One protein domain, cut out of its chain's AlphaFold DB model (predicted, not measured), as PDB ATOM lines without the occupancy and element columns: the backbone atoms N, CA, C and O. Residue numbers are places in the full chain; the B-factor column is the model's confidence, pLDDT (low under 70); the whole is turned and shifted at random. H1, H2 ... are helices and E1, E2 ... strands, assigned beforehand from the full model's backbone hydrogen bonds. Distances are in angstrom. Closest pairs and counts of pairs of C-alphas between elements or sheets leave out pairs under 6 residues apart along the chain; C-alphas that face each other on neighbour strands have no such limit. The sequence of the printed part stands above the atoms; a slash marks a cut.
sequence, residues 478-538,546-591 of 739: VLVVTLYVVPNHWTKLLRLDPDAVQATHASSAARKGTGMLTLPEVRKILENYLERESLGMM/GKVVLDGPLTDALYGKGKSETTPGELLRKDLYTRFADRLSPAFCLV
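AT A GLANCE: This is residues 478 to 538 and 546 to 591 of the 739 residues of the protein "Hypothetical protein" of Pseudo-nitzschia australis (UniProt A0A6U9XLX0). A long two-stranded ribbon, E1 with E4, makes one end of an elongated domain, and a small strand pair, E2 with E3, lies toward the other end; between them, near the middle, are H3 and H5, with H1 and H4 along one side. A long loop, residues 502 to 518, folds back to E1, while residues 561 to 566 stick out. The printed part has 107 residues, in the order E1 H1 H2 H3 E2 H4 E3 H5 E4, of mixed class, helices and strands. Both two-stranded sheets are antiparallel. The whole is compact, with a radius of gyration of the C-alphas of 14.4 A, and spans 43 by 25 by 25 A.

HOW THE PARTS SIT: E1, residues 478 to 485, and E4, residues 585 to 591, are antiparallel neighbours at 154 degrees; N 481 and O 589 are within hydrogen-bond range at 2.8 A, as are N 587 and O 483 at 2.9 A. Residues 484 to 485 of E1 also pair, antiparallel, with residues 516 to 517. H3, residues 519 to 532, comes closest to E1 at the C-alphas of Leu 519 and Leu 483, 6.8 A apart. H5, residues 573 to 583, only just touches H3, with 3 pairs of C-alphas within 8 A, the closest those of Tyr 577 and Arg 523, 6.7 A; H3 touches H5 with residues 519 to 523 alone. These two helices run opposite ways at a steep tilt of 63 degrees. H4, residues 552 to 559, touches H5, the closest C-alphas being those of Leu 558 and Phe 580, 6.3 A, at a steep tilt of 67 degrees, the same way. H1, residues 488 to 493, only just touches H4, with 3 pairs of C-alphas within 8 A, the closest those of Leu 493 and Pro 553, 6.1 A. H2, residues 498 to 501, is close to H3 but not clearly touching it; the closest C-alphas, of Ala 500 and Ile 525, are 7.0 A apart. E2, residues 547 to 549, and E3, residues 570 to 572, are antiparallel neighbours at 147 degrees, with N 548 and O 571 2.8 A apart. Every O i to N i+4 pair is within hydrogen-bond range in H3, H4 and H5, against 1 of 2 in H1; H2 is too short for such a pair.

IN THESE COORDINATES: E1 begins at C-alpha 478, (264.922, 718.051, 362.163), and is 21.7 A long; E4 is 19.8 A long and ends at C-alpha 591, (263.484, 716.805, 367.361). H3 begins at C-alpha 519, (275.540, 712.109, 376.841), and is 20.0 A long, and H5 is 15.5 A long.

THE WHOLE: The C-alphas farthest apart, of Val 478 and Met 538, are 44.5 A apart. Residues 539 to 545 are not printed, and C-alphas 538 and 546 are 10.3 A apart across this cut. The link from H2 to H3 is long, with 17 residues. The model's mean pLDDT over the printed part is 94.1, and residues 537 to 538 and 563 to 565 are under 70.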
ATOM      1  N   VAL A 478     264.858 719.229 361.305       95.06
ATOM      2  CA  VAL A 478     264.922 718.051 362.163       95.06
ATOM      3  C   VAL A 478     266.342 717.932 362.691       95.06
ATOM      4  O   VAL A 478     267.309 717.923 361.934       95.06
ATOM      5  N   LEU A 479     266.480 717.847 364.006       95.56
ATOM      6  CA  LEU A 479     267.717 717.502 364.685       95.56
ATOM      7  C   LEU A 479     267.650 716.048 365.134       95.56
ATOM      8  O   LEU A 479     266.644 715.581 365.661       95.56
ATOM      9  N   VAL A 480     268.756 715.339 364.937       96.75
ATOM     10  CA  VAL A 480     268.933 713.974 365.429       96.75
ATOM     11  C   VAL A 480     269.792 714.067 366.680       96.75
ATOM     12  O   VAL A 480     270.967 714.427 366.607       96.75
ATOM     13  N   VAL A 481     269.205 713.754 367.829       96.88
ATOM     14  CA  VAL A 481     269.907 713.702 369.109       96.88
ATOM     15  C   VAL A 481     270.247 712.247 369.405       96.88
ATOM     16  O   VAL A 481     269.354 711.411 369.544       96.88
ATOM     17  N   THR A 482     271.538 711.938 369.500       97.31
ATOM     18  CA  THR A 482     271.999 710.618 369.944       97.31
ATOM     19  C   THR A 482     271.744 710.471 371.436       97.31
ATOM     20  O   THR A 482     272.218 711.278 372.240       97.31
ATOM     21  N   LEU A 483     271.009 709.426 371.790       97.94
ATOM     22  CA  LEU A 483     270.697 709.047 373.157       97.94
ATOM     23  C   LEU A 483     271.328 707.692 373.479       97.94
ATOM     24  O   LEU A 483     271.794 706.962 372.603       97.94
ATOM     25  N   TYR A 484     271.337 707.360 374.759       98.31
ATOM     26  CA  TYR A 484     271.940 706.149 375.283       98.31
ATOM     27  C   TYR A 484     271.011 705.524 376.310       98.31
ATOM     28  O   TYR A 484     270.344 706.225 377.067       98.31
ATOM     29  N   VAL A 485     270.987 704.199 376.342       98.25
ATOM     30  CA  VAL A 485     270.199 703.425 377.296       98.25
ATOM     31  C   VAL A 485     271.142 702.538 378.083       98.25
ATOM     32  O   VAL A 485     271.916 701.759 377.513       98.25
ATOM     33  N   VAL A 486     271.086 702.679 379.405       98.06
ATOM     34  CA  VAL A 486     271.888 701.876 380.326       98.06
ATOM     35  C   VAL A 486     271.301 700.467 380.392       98.06
ATOM     36  O   VAL A 486     270.111 700.321 380.670       98.06
ATOM     37  N   PRO A 487     272.092 699.407 380.138       97.56
ATOM     38  CA  PRO A 487     271.599 698.042 380.265       97.56
ATOM     39  C   PRO A 487     271.077 697.757 381.679       97.56
ATOM     40  O   PRO A 487     271.762 698.029 382.660       97.56
ATOM     41  N   ASN A 488     269.913 697.110 381.803       96.44
ATOM     42  CA  ASN A 488     269.277 696.849 383.108       96.44
ATOM     43  C   ASN A 488     270.181 696.113 384.117       96.44
ATOM     44  O   ASN A 488     270.061 696.297 385.327       96.44
ATOM     45  N   HIS A 489     271.091 695.262 383.631       96.56
ATOM     46  CA  HIS A 489     272.037 694.555 384.492       96.56
ATOM     47  C   HIS A 489     273.119 695.482 385.074       96.56
ATOM     48  O   HIS A 489     273.605 695.207 386.167       96.56
ATOM     49  N   TRP A 490     273.446 696.598 384.410       97.31
ATOM     50  CA  TRP A 490     274.381 697.607 384.920       97.31
ATOM     51  C   TRP A 490     273.784 698.404 386.066       97.31
ATOM     52  O   TRP A 490     274.486 698.680 387.030       97.31
ATOM     53  N   THR A 491     272.484 698.705 386.009       97.06
ATOM     54  CA  THR A 491     271.781 699.393 387.099       97.06
ATOM     55  C   THR A 491     271.944 698.637 388.417       97.06
ATOM     56  O   THR A 491     272.234 699.242 389.444       97.06
ATOM     57  N   LYS A 492     271.848 697.299 388.379       97.00
ATOM     58  CA  LYS A 492     272.077 696.437 389.550       97.00
ATOM     59  C   LYS A 492     273.562 696.286 389.887       97.00
ATOM     60  O   LYS A 492     273.920 696.382 391.057       97.00
ATOM     61  N   LEU A 493     274.411 696.050 388.881       96.94
ATOM     62  CA  LEU A 493     275.849 695.804 389.054       96.94
ATOM     63  C   LEU A 493     276.570 697.007 389.677       96.94
ATOM     64  O   LEU A 493     277.316 696.842 390.633       96.94
ATOM     65  N   LEU A 494     276.303 698.205 389.159       97.69
ATOM     66  CA  LEU A 494     276.908 699.468 389.588       97.69
ATOM     67  C   LEU A 494     276.050 700.199 390.634       97.69
ATOM     68  O   LEU A 494     276.360 701.329 391.006       97.69
ATOM     69  N   ARG A 495     274.937 699.600 391.089       97.69
ATOM     70  CA  ARG A 495     273.991 700.209 392.045       97.69
ATOM     71  C   ARG A 495     273.630 701.648 391.650       97.69
ATOM     72  O   ARG A 495     273.756 702.576 392.449       97.69
ATOM     73  N   LEU A 496     273.294 701.856 390.378       97.81
ATOM     74  CA  LEU A 496     272.954 703.184 389.867       97.81
ATOM     75  C   LEU A 496     271.586 703.606 390.395       97.81
ATOM     76  O   LEU A 496     270.713 702.762 390.601       97.81
ATOM     77  N   ASP A 497     271.405 704.911 390.571       97.81
ATOM     78  CA  ASP A 497     270.113 705.486 390.932       97.81
ATOM     79  C   ASP A 497     269.071 705.180 389.832       97.81
ATOM     80  O   ASP A 497     269.272 705.589 388.678       97.81
ATOM     81  N   PRO A 498     267.991 704.432 390.140       97.56
ATOM     82  CA  PRO A 498     266.986 704.063 389.150       97.56
ATOM     83  C   PRO A 498     266.304 705.283 388.527       97.56
ATOM     84  O   PRO A 498     266.019 705.248 387.329       97.56
ATOM     85  N   ASP A 499     266.105 706.364 389.281       97.38
ATOM     86  CA  ASP A 499     265.396 707.554 388.804       97.38
ATOM     87  C   ASP A 499     266.244 708.316 387.780       97.38
ATOM     88  O   ASP A 499     265.781 708.653 386.681       97.38
ATOM     89  N   ALA A 500     267.535 708.491 388.082       97.31
ATOM     90  CA  ALA A 500     268.493 709.050 387.139       97.31
ATOM     91  C   ALA A 500     268.602 708.199 385.862       97.31
ATOM     92  O   ALA A 500     268.591 708.747 384.759       97.31
ATOM     93  N   VAL A 501     268.655 706.866 385.990       97.38
ATOM     94  CA  VAL A 501     268.735 705.945 384.843       97.38
ATOM     95  C   VAL A 501     267.463 705.973 383.993       97.38
ATOM     96  O   VAL A 501     267.557 705.865 382.773       97.38
ATOM     97  N   GLN A 502     266.289 706.166 384.600       97.06
ATOM     98  CA  GLN A 502     265.006 706.283 383.897       97.06
ATOM     99  C   GLN A 502     264.747 707.675 383.298       97.06
ATOM    100  O   GLN A 502     263.732 707.873 382.626       97.06
ATOM    101  N   ALA A 503     265.669 708.625 383.470       96.62
ATOM    102  CA  ALA A 503     265.526 710.004 383.008       96.62
ATOM    103  C   ALA A 503     264.272 710.705 383.580       96.62
ATOM    104  O   ALA A 503     263.623 711.484 382.878       96.62
ATOM    105  N   THR A 504     263.906 710.445 384.841       96.62
ATOM    106  CA  THR A 504     262.713 711.029 385.502       96.62
ATOM    107  C   THR A 504     262.708 712.564 385.474       96.62
ATOM    108  O   THR A 504     261.661 713.190 385.304       96.62
ATOM    109  N   HIS A 505     263.891 713.178 385.543       95.25
ATOM    110  CA  HIS A 505     264.092 714.631 385.528       95.25
ATOM    111  C   HIS A 505     264.419 715.213 384.139       95.25
ATOM    112  O   HIS A 505     264.936 716.325 384.039       95.25
ATOM    113  N   ALA A 506     264.137 714.489 383.051       94.94
ATOM    114  CA  ALA A 506     264.361 714.988 381.696       94.94
ATOM    115  C   ALA A 506     263.572 716.282 381.412       94.94
ATOM    116  O   ALA A 506     262.388 716.387 381.733       94.94
ATOM    117  N   SER A 507     264.206 717.245 380.731       91.44
ATOM    118  CA  SER A 507     263.567 718.517 380.348       91.44
ATOM    119  C   SER A 507     262.348 718.325 379.436       91.44
ATOM    120  O   SER A 507     261.381 719.072 379.532       91.44
ATOM    121  N   SER A 508     262.378 717.317 378.558       92.56
ATOM    122  CA  SER A 508     261.265 716.986 377.671       92.56
ATOM    123  C   SER A 508     260.320 715.975 378.321       92.56
ATOM    124  O   SER A 508     260.742 714.891 378.724       92.56
ATOM    125  N   ALA A 509     259.024 716.297 378.364       93.62
ATOM    126  CA  ALA A 509     257.996 715.415 378.922       93.62
ATOM    127  C   ALA A 509     257.973 714.036 378.237       93.62
ATOM    128  O   ALA A 509     257.934 713.021 378.922       93.62
ATOM    129  N   ALA A 510     258.124 713.995 376.908       93.75
ATOM    130  CA  ALA A 510     258.151 712.759 376.116       93.75
ATOM    131  C   ALA A 510     259.304 711.796 376.464       93.75
ATOM    132  O   ALA A 510     259.277 710.636 376.066       93.75
ATOM    133  N   ARG A 511     260.340 712.271 377.171       95.81
ATOM    134  CA  ARG A 511     261.511 711.470 377.548       95.81
ATOM    135  C   ARG A 511     261.476 711.010 379.004       95.81
ATOM    136  O   ARG A 511     262.186 710.062 379.342       95.81
ATOM    137  N   LYS A 512     260.669 711.647 379.858       96.56
ATOM    138  CA  LYS A 512     260.578 711.300 381.281       96.56
ATOM    139  C   LYS A 512     260.143 709.842 381.443       96.56
ATOM    140  O   LYS A 512     259.152 709.425 380.856       96.56
ATOM    141  N   GLY A 513     260.909 709.061 382.203       96.38
ATOM    142  CA  GLY A 513     260.627 707.644 382.464       96.38
ATOM    143  C   GLY A 513     261.022 706.676 381.340       96.38
ATOM    144  O   GLY A 513     260.885 705.467 381.500       96.38
ATOM    145  N   THR A 514     261.535 707.162 380.204       96.50
ATOM    146  CA  THR A 514     261.893 706.297 379.059       96.50
ATOM    147  C   THR A 514     263.247 705.605 379.215       96.50
ATOM    148  O   THR A 514     263.557 704.678 378.469       96.50
ATOM    149  N   GLY A 515     264.090 706.083 380.137       97.06
ATOM    150  CA  GLY A 515     265.473 705.627 380.289       97.06
ATOM    151  C   GLY A 515     266.412 705.987 379.135       97.06
ATOM    152  O   GLY A 515     267.515 705.449 379.049       97.06
ATOM    153  N   MET A 516     265.995 706.887 378.235       98.06
ATOM    154  CA  MET A 516     266.834 707.375 377.141       98.06
ATOM    155  C   MET A 516     267.566 708.657 377.548       98.06
ATOM    156  O   MET A 516     266.993 709.747 377.650       98.06
ATOM    157  N   LEU A 517     268.865 708.512 377.770       98.12
ATOM    158  CA  LEU A 517     269.725 709.518 378.371       98.12
ATOM    159  C   LEU A 517     270.549 710.242 377.312       98.12
ATOM    160  O   LEU A 517     271.033 709.656 376.345       98.12
ATOM    161  N   THR A 518     270.745 711.536 377.514       97.69
ATOM    162  CA  THR A 518     271.717 712.332 376.764       97.69
ATOM    163  C   THR A 518     273.130 712.045 377.268       97.69
ATOM    164  O   THR A 518     273.333 711.614 378.404       97.69
ATOM    165  N   LEU A 519     274.145 712.318 376.442       97.00
ATOM    166  CA  LEU A 519     275.540 712.109 376.841       97.00
ATOM    167  C   LEU A 519     275.935 712.859 378.138       97.00
ATOM    168  O   LEU A 519     276.635 712.259 378.954       97.00
ATOM    169  N   PRO A 520     275.508 714.116 378.385       97.62
ATOM    170  CA  PRO A 520     275.764 714.789 379.660       97.62
ATOM    171  C   PRO A 520     275.133 714.090 380.871       97.62
ATOM    172  O   PRO A 520     275.774 713.996 381.911       97.62
ATOM    173  N   GLU A 521     273.916 713.554 380.746       97.56
ATOM    174  CA  GLU A 521     273.264 712.818 381.842       97.56
ATOM    175  C   GLU A 521     273.970 711.495 382.129       97.56
ATOM    176  O   GLU A 521     274.204 711.168 383.287       97.56
ATOM    177  N   VAL A 522     274.386 710.772 381.083       97.94
ATOM    178  CA  VAL A 522     275.217 709.566 381.227       97.94
ATOM    179  C   VAL A 522     276.508 709.882 381.980       97.94
ATOM    180  O   VAL A 522     276.884 709.144 382.891       97.94
ATOM    181  N   ARG A 523     277.185 710.983 381.624       97.50
ATOM    182  CA  ARG A 523     278.400 711.423 382.324       97.50
ATOM    183  C   ARG A 523     278.110 711.726 383.785       97.50
ATOM    184  O   ARG A 523     278.835 711.222 384.628       97.50
ATOM    185  N   LYS A 524     277.032 712.454 384.079       97.44
ATOM    186  CA  LYS A 524     276.623 712.772 385.450       97.44
ATOM    187  C   LYS A 524     276.339 711.512 386.277       97.44
ATOM    188  O   LYS A 524     276.776 711.418 387.415       97.44
ATOM    189  N   ILE A 525     275.657 710.520 385.701       97.88
ATOM    190  CA  ILE A 525     275.400 709.232 386.369       97.88
ATOM    191  C   ILE A 525     276.715 708.513 386.688       97.88
ATOM    192  O   ILE A 525     276.878 707.997 387.793       97.88
ATOM    193  N   LEU A 526     277.661 708.495 385.743       97.56
ATOM    194  CA  LEU A 526     278.971 707.892 385.974       97.56
ATOM    195  C   LEU A 526     279.790 708.682 387.004       97.56
ATOM    196  O   LEU A 526     280.455 708.080 387.833       97.56
ATOM    197  N   GLU A 527     279.737 710.010 386.991       96.62
ATOM    198  CA  GLU A 527     280.417 710.862 387.975       96.62
ATOM    199  C   GLU A 527     279.895 710.618 389.388       96.62
ATOM    200  O   GLU A 527     280.694 710.347 390.279       96.62
ATOM    201  N   ASN A 528     278.573 710.575 389.563       96.75
ATOM    202  CA  ASN A 528     277.948 710.235 390.839       96.75
ATOM    203  C   ASN A 528     278.393 708.848 391.342       96.75
ATOM    204  O   ASN A 528     278.581 708.653 392.541       96.75
ATOM    205  N   TYR A 529     278.575 707.877 390.436       97.31
ATOM    206  CA  TYR A 529     279.128 706.564 390.779       97.31
ATOM    207  C   TYR A 529     280.583 706.666 391.260       97.31
ATOM    208  O   TYR A 529     280.920 706.142 392.319       97.31
ATOM    209  N   LEU A 530     281.438 707.366 390.507       96.00
ATOM    210  CA  LEU A 530     282.858 707.528 390.838       96.00
ATOM    211  C   LEU A 530     283.076 708.268 392.163       96.00
ATOM    212  O   LEU A 530     284.028 707.959 392.877       96.00
ATOM    213  N   GLU A 531     282.219 709.237 392.476       95.06
ATOM    214  CA  GLU A 531     282.234 709.970 393.744       95.06
ATOM    215  C   GLU A 531     281.784 709.085 394.907       95.06
ATOM    216  O   GLU A 531     282.457 709.036 395.933       95.06
ATOM    217  N   ARG A 532     280.694 708.326 394.734       96.06
ATOM    218  CA  ARG A 532     280.158 707.442 395.778       96.06
ATOM    219  C   ARG A 532     281.119 706.315 396.155       96.06
ATOM    220  O   ARG A 532     281.242 705.996 397.333       96.06
ATOM    221  N   GLU A 533     281.789 705.721 395.171       96.00
ATOM    222  CA  GLU A 533     282.768 704.647 395.395       96.00
ATOM    223  C   GLU A 533     284.190 705.192 395.664       96.00
ATOM    224  O   GLU A 533     285.141 704.422 395.778       96.00
ATOM    225  N   SER A 534     284.362 706.520 395.764       94.06
ATOM    226  CA  SER A 534     285.652 707.198 395.991       94.06
ATOM    227  C   SER A 534     286.757 706.852 394.974       94.06
ATOM    228  O   SER A 534     287.946 706.989 395.259       94.06
ATOM    229  N   LEU A 535     286.395 706.454 393.751       92.25
ATOM    230  CA  LEU A 535     287.338 706.028 392.701       92.25
ATOM    231  C   LEU A 535     288.065 707.200 392.022       92.25
ATOM    232  O   LEU A 535     289.068 707.005 391.332       92.25
ATOM    233  N   GLY A 536     287.544 708.420 392.190       78.00
ATOM    234  CA  GLY A 536     288.111 709.658 391.642       78.00
ATOM    235  C   GLY A 536     288.934 710.494 392.629       78.00
ATOM    236  O   GLY A 536     289.514 711.501 392.219       78.00
ATOM    237  N   MET A 537     288.986 710.107 393.909       64.31
ATOM    238  CA  MET A 537     289.569 710.891 395.004       64.31
ATOM    239  C   MET A 537     290.801 710.184 395.582       64.31
ATOM    240  O   MET A 537     290.760 709.613 396.665       64.31
ATOM    241  N   MET A 538     291.940 710.254 394.889       56.94
ATOM    242  CA  MET A 538     293.229 710.146 395.582       56.94
ATOM    243  C   MET A 538     293.664 711.564 395.967       56.94
ATOM    244  O   MET A 538     294.383 712.248 395.240       56.94
ATOM    245  N   GLY A 546     294.292 712.909 386.277       88.50
ATOM    246  CA  GLY A 546     292.998 712.665 385.623       88.50
ATOM    247  C   GLY A 546     292.674 711.175 385.429       88.50
ATOM    248  O   GLY A 546     291.835 710.830 384.593       88.50
ATOM    249  N   LYS A 547     293.371 710.300 386.159       93.00
ATOM    250  CA  LYS A 547     293.202 708.854 386.117       93.00
ATOM    251  C   LYS A 547     292.176 708.413 387.151       93.00
ATOM    252  O   LYS A 547     292.073 709.002 388.221       93.00
ATOM    253  N   VAL A 548     291.441 707.366 386.809       94.94
ATOM    254  CA  VAL A 548     290.419 706.735 387.639       94.94
ATOM    255  C   VAL A 548     290.808 705.272 387.810       94.94
ATOM    256  O   VAL A 548     291.095 704.600 386.814       94.94
ATOM    257  N   VAL A 549     290.836 704.790 389.054       94.81
ATOM    258  CA  VAL A 549     291.055 703.367 389.357       94.81
ATOM    259  C   VAL A 549     289.762 702.612 389.057       94.81
ATOM    260  O   VAL A 549     288.688 703.029 389.488       94.81
ATOM    261  N   LEU A 550     289.845 701.531 388.282       95.88
ATOM    262  CA  LEU A 550     288.673 700.735 387.919       95.88
ATOM    263  C   LEU A 550     288.413 699.675 388.992       95.88
ATOM    264  O   LEU A 550     289.269 698.831 389.257       95.88
ATOM    265  N   ASP A 551     287.226 699.695 389.595       96.38
ATOM    266  CA  ASP A 551     286.784 698.634 390.500       96.38
ATOM    267  C   ASP A 551     286.282 697.402 389.725       96.38
ATOM    268  O   ASP A 551     286.175 697.405 388.494       96.38
ATOM    269  N   GLY A 552     285.986 696.316 390.444       95.56
ATOM    270  CA  GLY A 552     285.474 695.080 389.844       95.56
ATOM    271  C   GLY A 552     284.197 695.298 389.015       95.56
ATOM    272  O   GLY A 552     284.193 694.949 387.836       95.56
ATOM    273  N   PRO A 553     283.131 695.906 389.572       97.25
ATOM    274  CA  PRO A 553     281.885 696.171 388.847       97.25
ATOM    275  C   PRO A 553     282.042 697.041 387.589       97.25
ATOM    276  O   PRO A 553     281.464 696.716 386.548       97.25
ATOM    277  N   LEU A 554     282.823 698.125 387.642       97.06
ATOM    278  CA  LEU A 554     283.075 699.002 386.495       97.06
ATOM    279  C   LEU A 554     283.949 698.307 385.450       97.06
ATOM    280  O   LEU A 554     283.694 698.440 384.253       97.06
ATOM    281  N   THR A 555     284.933 697.515 385.881       96.44
ATOM    282  CA  THR A 555     285.736 696.673 384.982       96.44
ATOM    283  C   THR A 555     284.852 695.640 384.280       96.44
ATOM    284  O   THR A 555     284.898 695.526 383.053       96.44
ATOM    285  N   ASP A 556     283.975 694.958 385.018       95.94
ATOM    286  CA  ASP A 556     283.012 693.994 384.479       95.94
ATOM    287  C   ASP A 556     282.058 694.645 383.468       95.94
ATOM    288  O   ASP A 556     281.791 694.066 382.414       95.94
ATOM    289  N   ALA A 557     281.573 695.860 383.744       96.31
ATOM    290  CA  ALA A 557     280.729 696.614 382.820       96.31
ATOM    291  C   ALA A 557     281.487 696.990 381.530       96.31
ATOM    292  O   ALA A 557     281.004 696.764 380.419       96.31
ATOM    293  N   LEU A 558     282.706 697.523 381.647       95.75
ATOM    294  CA  LEU A 558     283.470 698.035 380.505       95.75
ATOM    295  C   LEU A 558     284.103 696.940 379.639       95.75
ATOM    296  O   LEU A 558     284.198 697.104 378.417       95.75
ATOM    297  N   TYR A 559     284.544 695.833 380.236       94.50
ATOM    298  CA  TYR A 559     285.305 694.783 379.550       94.50
ATOM    299  C   TYR A 559     284.507 693.488 379.360       94.50
ATOM    300  O   TYR A 559     284.719 692.789 378.365       94.50
ATOM    301  N   GLY A 560     283.508 693.230 380.206       91.88
ATOM    302  CA  GLY A 560     282.756 691.978 380.232       91.88
ATOM    303  C   GLY A 560     283.556 690.833 380.859       91.88
ATOM    304  O   GLY A 560     284.781 690.847 380.891       91.88
ATOM    305  N   LYS A 561     282.862 689.781 381.305       85.75
ATOM    306  CA  LYS A 561     283.449 688.651 382.057       85.75
ATOM    307  C   LYS A 561     284.329 687.680 381.239       85.75
ATOM    308  O   LYS A 561     284.560 686.561 381.677       85.75
ATOM    309  N   GLY A 562     284.766 688.045 380.031       74.88
ATOM    310  CA  GLY A 562     285.123 687.053 379.004       74.88
ATOM    311  C   GLY A 562     286.458 687.195 378.279       74.88
ATOM    312  O   GLY A 562     286.713 686.384 377.393       74.88
ATOM    313  N   LYS A 563     287.307 688.185 378.572       64.31
ATOM    314  CA  LYS A 563     288.584 688.337 377.850       64.31
ATOM    315  C   LYS A 563     289.742 688.548 378.812       64.31
ATOM    316  O   LYS A 563     289.788 689.557 379.500       64.31
ATOM    317  N   SER A 564     290.693 687.613 378.808       61.53
ATOM    318  CA  SER A 564     291.940 687.669 379.586       61.53
ATOM    319  C   SER A 564     292.960 688.682 379.043       61.53
ATOM    320  O   SER A 564     294.148 688.570 379.341       61.53
ATOM    321  N   GLU A 565     292.534 689.636 378.208       68.94
ATOM    322  CA  GLU A 565     293.375 690.785 377.878       68.94
ATOM    323  C   GLU A 565     293.549 691.584 379.163       68.94
ATOM    324  O   GLU A 565     292.561 691.969 379.780       68.94
ATOM    325  N   THR A 566     294.805 691.782 379.565       86.69
ATOM    326  CA  THR A 566     295.237 692.582 380.716       86.69
ATOM    327  C   THR A 566     294.370 693.829 380.873       86.69
ATOM    328  O   THR A 566     294.572 694.830 380.181       86.69
ATOM    329  N   THR A 567     293.372 693.755 381.756       90.06
ATOM    330  CA  THR A 567     292.460 694.861 382.037       90.06
ATOM    331  C   THR A 567     293.262 695.940 382.752       90.06
ATOM    332  O   THR A 567     293.842 695.655 383.804       90.06
ATOM    333  N   PRO A 568     293.354 697.160 382.202       93.31
ATOM    334  CA  PRO A 568     294.118 698.217 382.845       93.31
ATOM    335  C   PRO A 568     293.455 698.565 384.182       93.31
ATOM    336  O   PRO A 568     292.260 698.839 384.216       93.31
ATOM    337  N   GLY A 569     294.222 698.553 385.276       93.50
ATOM    338  CA  GLY A 569     293.709 698.930 386.602       93.50
ATOM    339  C   GLY A 569     293.376 700.423 386.725       93.50
ATOM    340  O   GLY A 569     292.584 700.815 387.573       93.50
ATOM    341  N   GLU A 570     293.939 701.255 385.846       94.75
ATOM    342  CA  GLU A 570     293.699 702.696 385.780       94.75
ATOM    343  C   GLU A 570     293.328 703.112 384.355       94.75
ATOM    344  O   GLU A 570     293.921 702.639 383.383       94.75
ATOM    345  N   LEU A 571     292.395 704.054 384.221       95.75
ATOM    346  CA  LEU A 571     292.014 704.633 382.932       95.75
ATOM    347  C   LEU A 571     291.893 706.157 383.035       95.75
ATOM    348  O   LEU A 571     291.463 706.690 384.057       95.75
ATOM    349  N   LEU A 572     292.255 706.881 381.973       95.06
ATOM    350  CA  LEU A 572     292.018 708.325 381.899       95.06
ATOM    351  C   LEU A 572     290.512 708.609 381.883       95.06
ATOM    352  O   LEU A 572     289.759 707.954 381.166       95.06
ATOM    353  N   ARG A 573     290.069 709.639 382.609       94.56
ATOM    354  CA  ARG A 573     288.643 709.993 382.741       94.56
ATOM    355  C   ARG A 573     287.949 710.225 381.389       94.56
ATOM    356  O   ARG A 573     286.809 709.813 381.193       94.56
ATOM    357  N   LYS A 574     288.654 710.817 380.416       95.31
ATOM    358  CA  LYS A 574     288.157 711.014 379.039       95.31
ATOM    359  C   LYS A 574     287.921 709.688 378.303       95.31
ATOM    360  O   LYS A 574     286.897 709.525 377.632       95.31
ATOM    361  N   ASP A 575     288.846 708.746 378.450       96.56
ATOM    362  CA  ASP A 575     288.756 707.428 377.821       96.56
ATOM    363  C   ASP A 575     287.689 706.576 378.505       96.56
ATOM    364  O   ASP A 575     286.951 705.860 377.832       96.56
ATOM    365  N   LEU A 576     287.543 706.722 379.825       96.88
ATOM    366  CA  LEU A 576     286.477 706.107 380.604       96.88
ATOM    367  C   LEU A 576     285.098 706.538 380.097       96.88
ATOM    368  O   LEU A 576     284.282 705.673 379.800       96.88
ATOM    369  N   TYR A 577     284.844 707.842 379.920       96.94
ATOM    370  CA  TYR A 577     283.558 708.310 379.382       96.94
ATOM    371  C   TYR A 577     283.265 707.762 377.988       96.94
ATOM    372  O   TYR A 577     282.128 707.398 377.700       96.94
ATOM    373  N   THR A 578     284.285 707.711 377.131       97.00
ATOM    374  CA  THR A 578     284.142 707.214 375.759       97.00
ATOM    375  C   THR A 578     283.808 705.723 375.773       97.00
ATOM    376  O   THR A 578     282.782 705.322 375.235       97.00
ATOM    377  N   ARG A 579     284.590 704.913 376.503       97.06
ATOM    378  CA  ARG A 579     284.351 703.467 376.632       97.06
ATOM    379  C   ARG A 579     283.029 703.140 377.312       97.06
ATOM    380  O   ARG A 579     282.368 702.185 376.916       97.06
ATOM    381  N   PHE A 580     282.645 703.913 378.328       97.81
ATOM    382  CA  PHE A 580     281.366 703.735 379.003       97.81
ATOM    383  C   PHE A 580     280.218 703.987 378.027       97.81
ATOM    384  O   PHE A 580     279.372 703.114 377.872       97.81
ATOM    385  N   ALA A 581     280.237 705.111 377.298       97.44
ATOM    386  CA  ALA A 581     279.222 705.440 376.297       97.44
ATOM    387  C   ALA A 581     279.149 704.412 375.151       97.44
ATOM    388  O   ALA A 581     278.049 704.032 374.754       97.44
ATOM    389  N   ASP A 582     280.291 703.910 374.671       96.94
ATOM    390  CA  ASP A 582     280.369 702.909 373.593       96.94
ATOM    391  C   ASP A 582     279.735 701.558 373.964       96.94
ATOM    392  O   ASP A 582     279.328 700.788 373.091       96.94
ATOM    393  N   ARG A 583     279.659 701.251 375.262       97.25
ATOM    394  CA  ARG A 583     279.045 700.026 375.789       97.25
ATOM    395  C   ARG A 583     277.551 700.164 376.078       97.25
ATOM    396  O   ARG A 583     276.887 699.147 376.286       97.25
ATOM    397  N   LEU A 584     277.015 701.384 376.091       97.88
ATOM    398  CA  LEU A 584     275.582 701.611 376.266       97.88
ATOM    399  C   LEU A 584     274.814 701.213 375.004       97.88
ATOM    400  O   LEU A 584     275.334 701.227 373.888       97.88
ATOM    401  N   SER A 585     273.537 700.876 375.179       97.69
ATOM    402  CA  SER A 585     272.671 700.614 374.031       97.69
ATOM    403  C   SER A 585     272.347 701.942 373.340       97.69
ATOM    404  O   SER A 585     271.855 702.854 374.008       97.69
ATOM    405  N   PRO A 586     272.611 702.093 372.029       98.12
ATOM    406  CA  PRO A 586     272.320 703.336 371.335       98.12
ATOM    407  C   PRO A 586     270.809 703.557 371.268       98.12
ATOM    408  O   PRO A 586     270.033 702.608 371.132       98.12
ATOM    409  N   ALA A 587     270.404 704.814 371.332       98.19
ATOM    410  CA  ALA A 587     269.055 705.278 371.068       98.19
ATOM    411  C   ALA A 587     269.123 706.616 370.323       98.19
ATOM    412  O   ALA A 587     270.184 707.233 370.194       98.19
ATOM    413  N   PHE A 588     267.992 707.087 369.812       97.94
ATOM    414  CA  PHE A 588     267.925 708.381 369.154       97.94
ATOM    415  C   PHE A 588     266.595 709.076 369.414       97.94
ATOM    416  O   PHE A 588     265.566 708.449 369.671       97.94
ATOM    417  N   CYS A 589     266.642 710.398 369.308       97.31
ATOM    418  CA  CYS A 589     265.482 711.265 369.327       97.31
ATOM    419  C   CYS A 589     265.513 712.174 368.099       97.31
ATOM    420  O   CYS A 589     266.542 712.783 367.798       97.31
ATOM    421  N   LEU A 590     264.396 712.241 367.384       96.81
ATOM    422  CA  LEU A 590     264.166 713.197 366.311       96.81
ATOM    423  C   LEU A 590     263.413 714.382 366.899       96.81
ATOM    424  O   LEU A 590     262.345 714.205 367.485       96.81
ATOM    425  N   VAL A 591     263.994 715.568 366.770       95.81
ATOM    426  CA  VAL A 591     263.484 716.805 367.361       95.81
ATOM    427  C   VAL A 591     263.241 717.822 366.260       95.81
ATOM    428  O   VAL A 591     264.139 718.095 365.467       95.81
TER     429      VAL A 591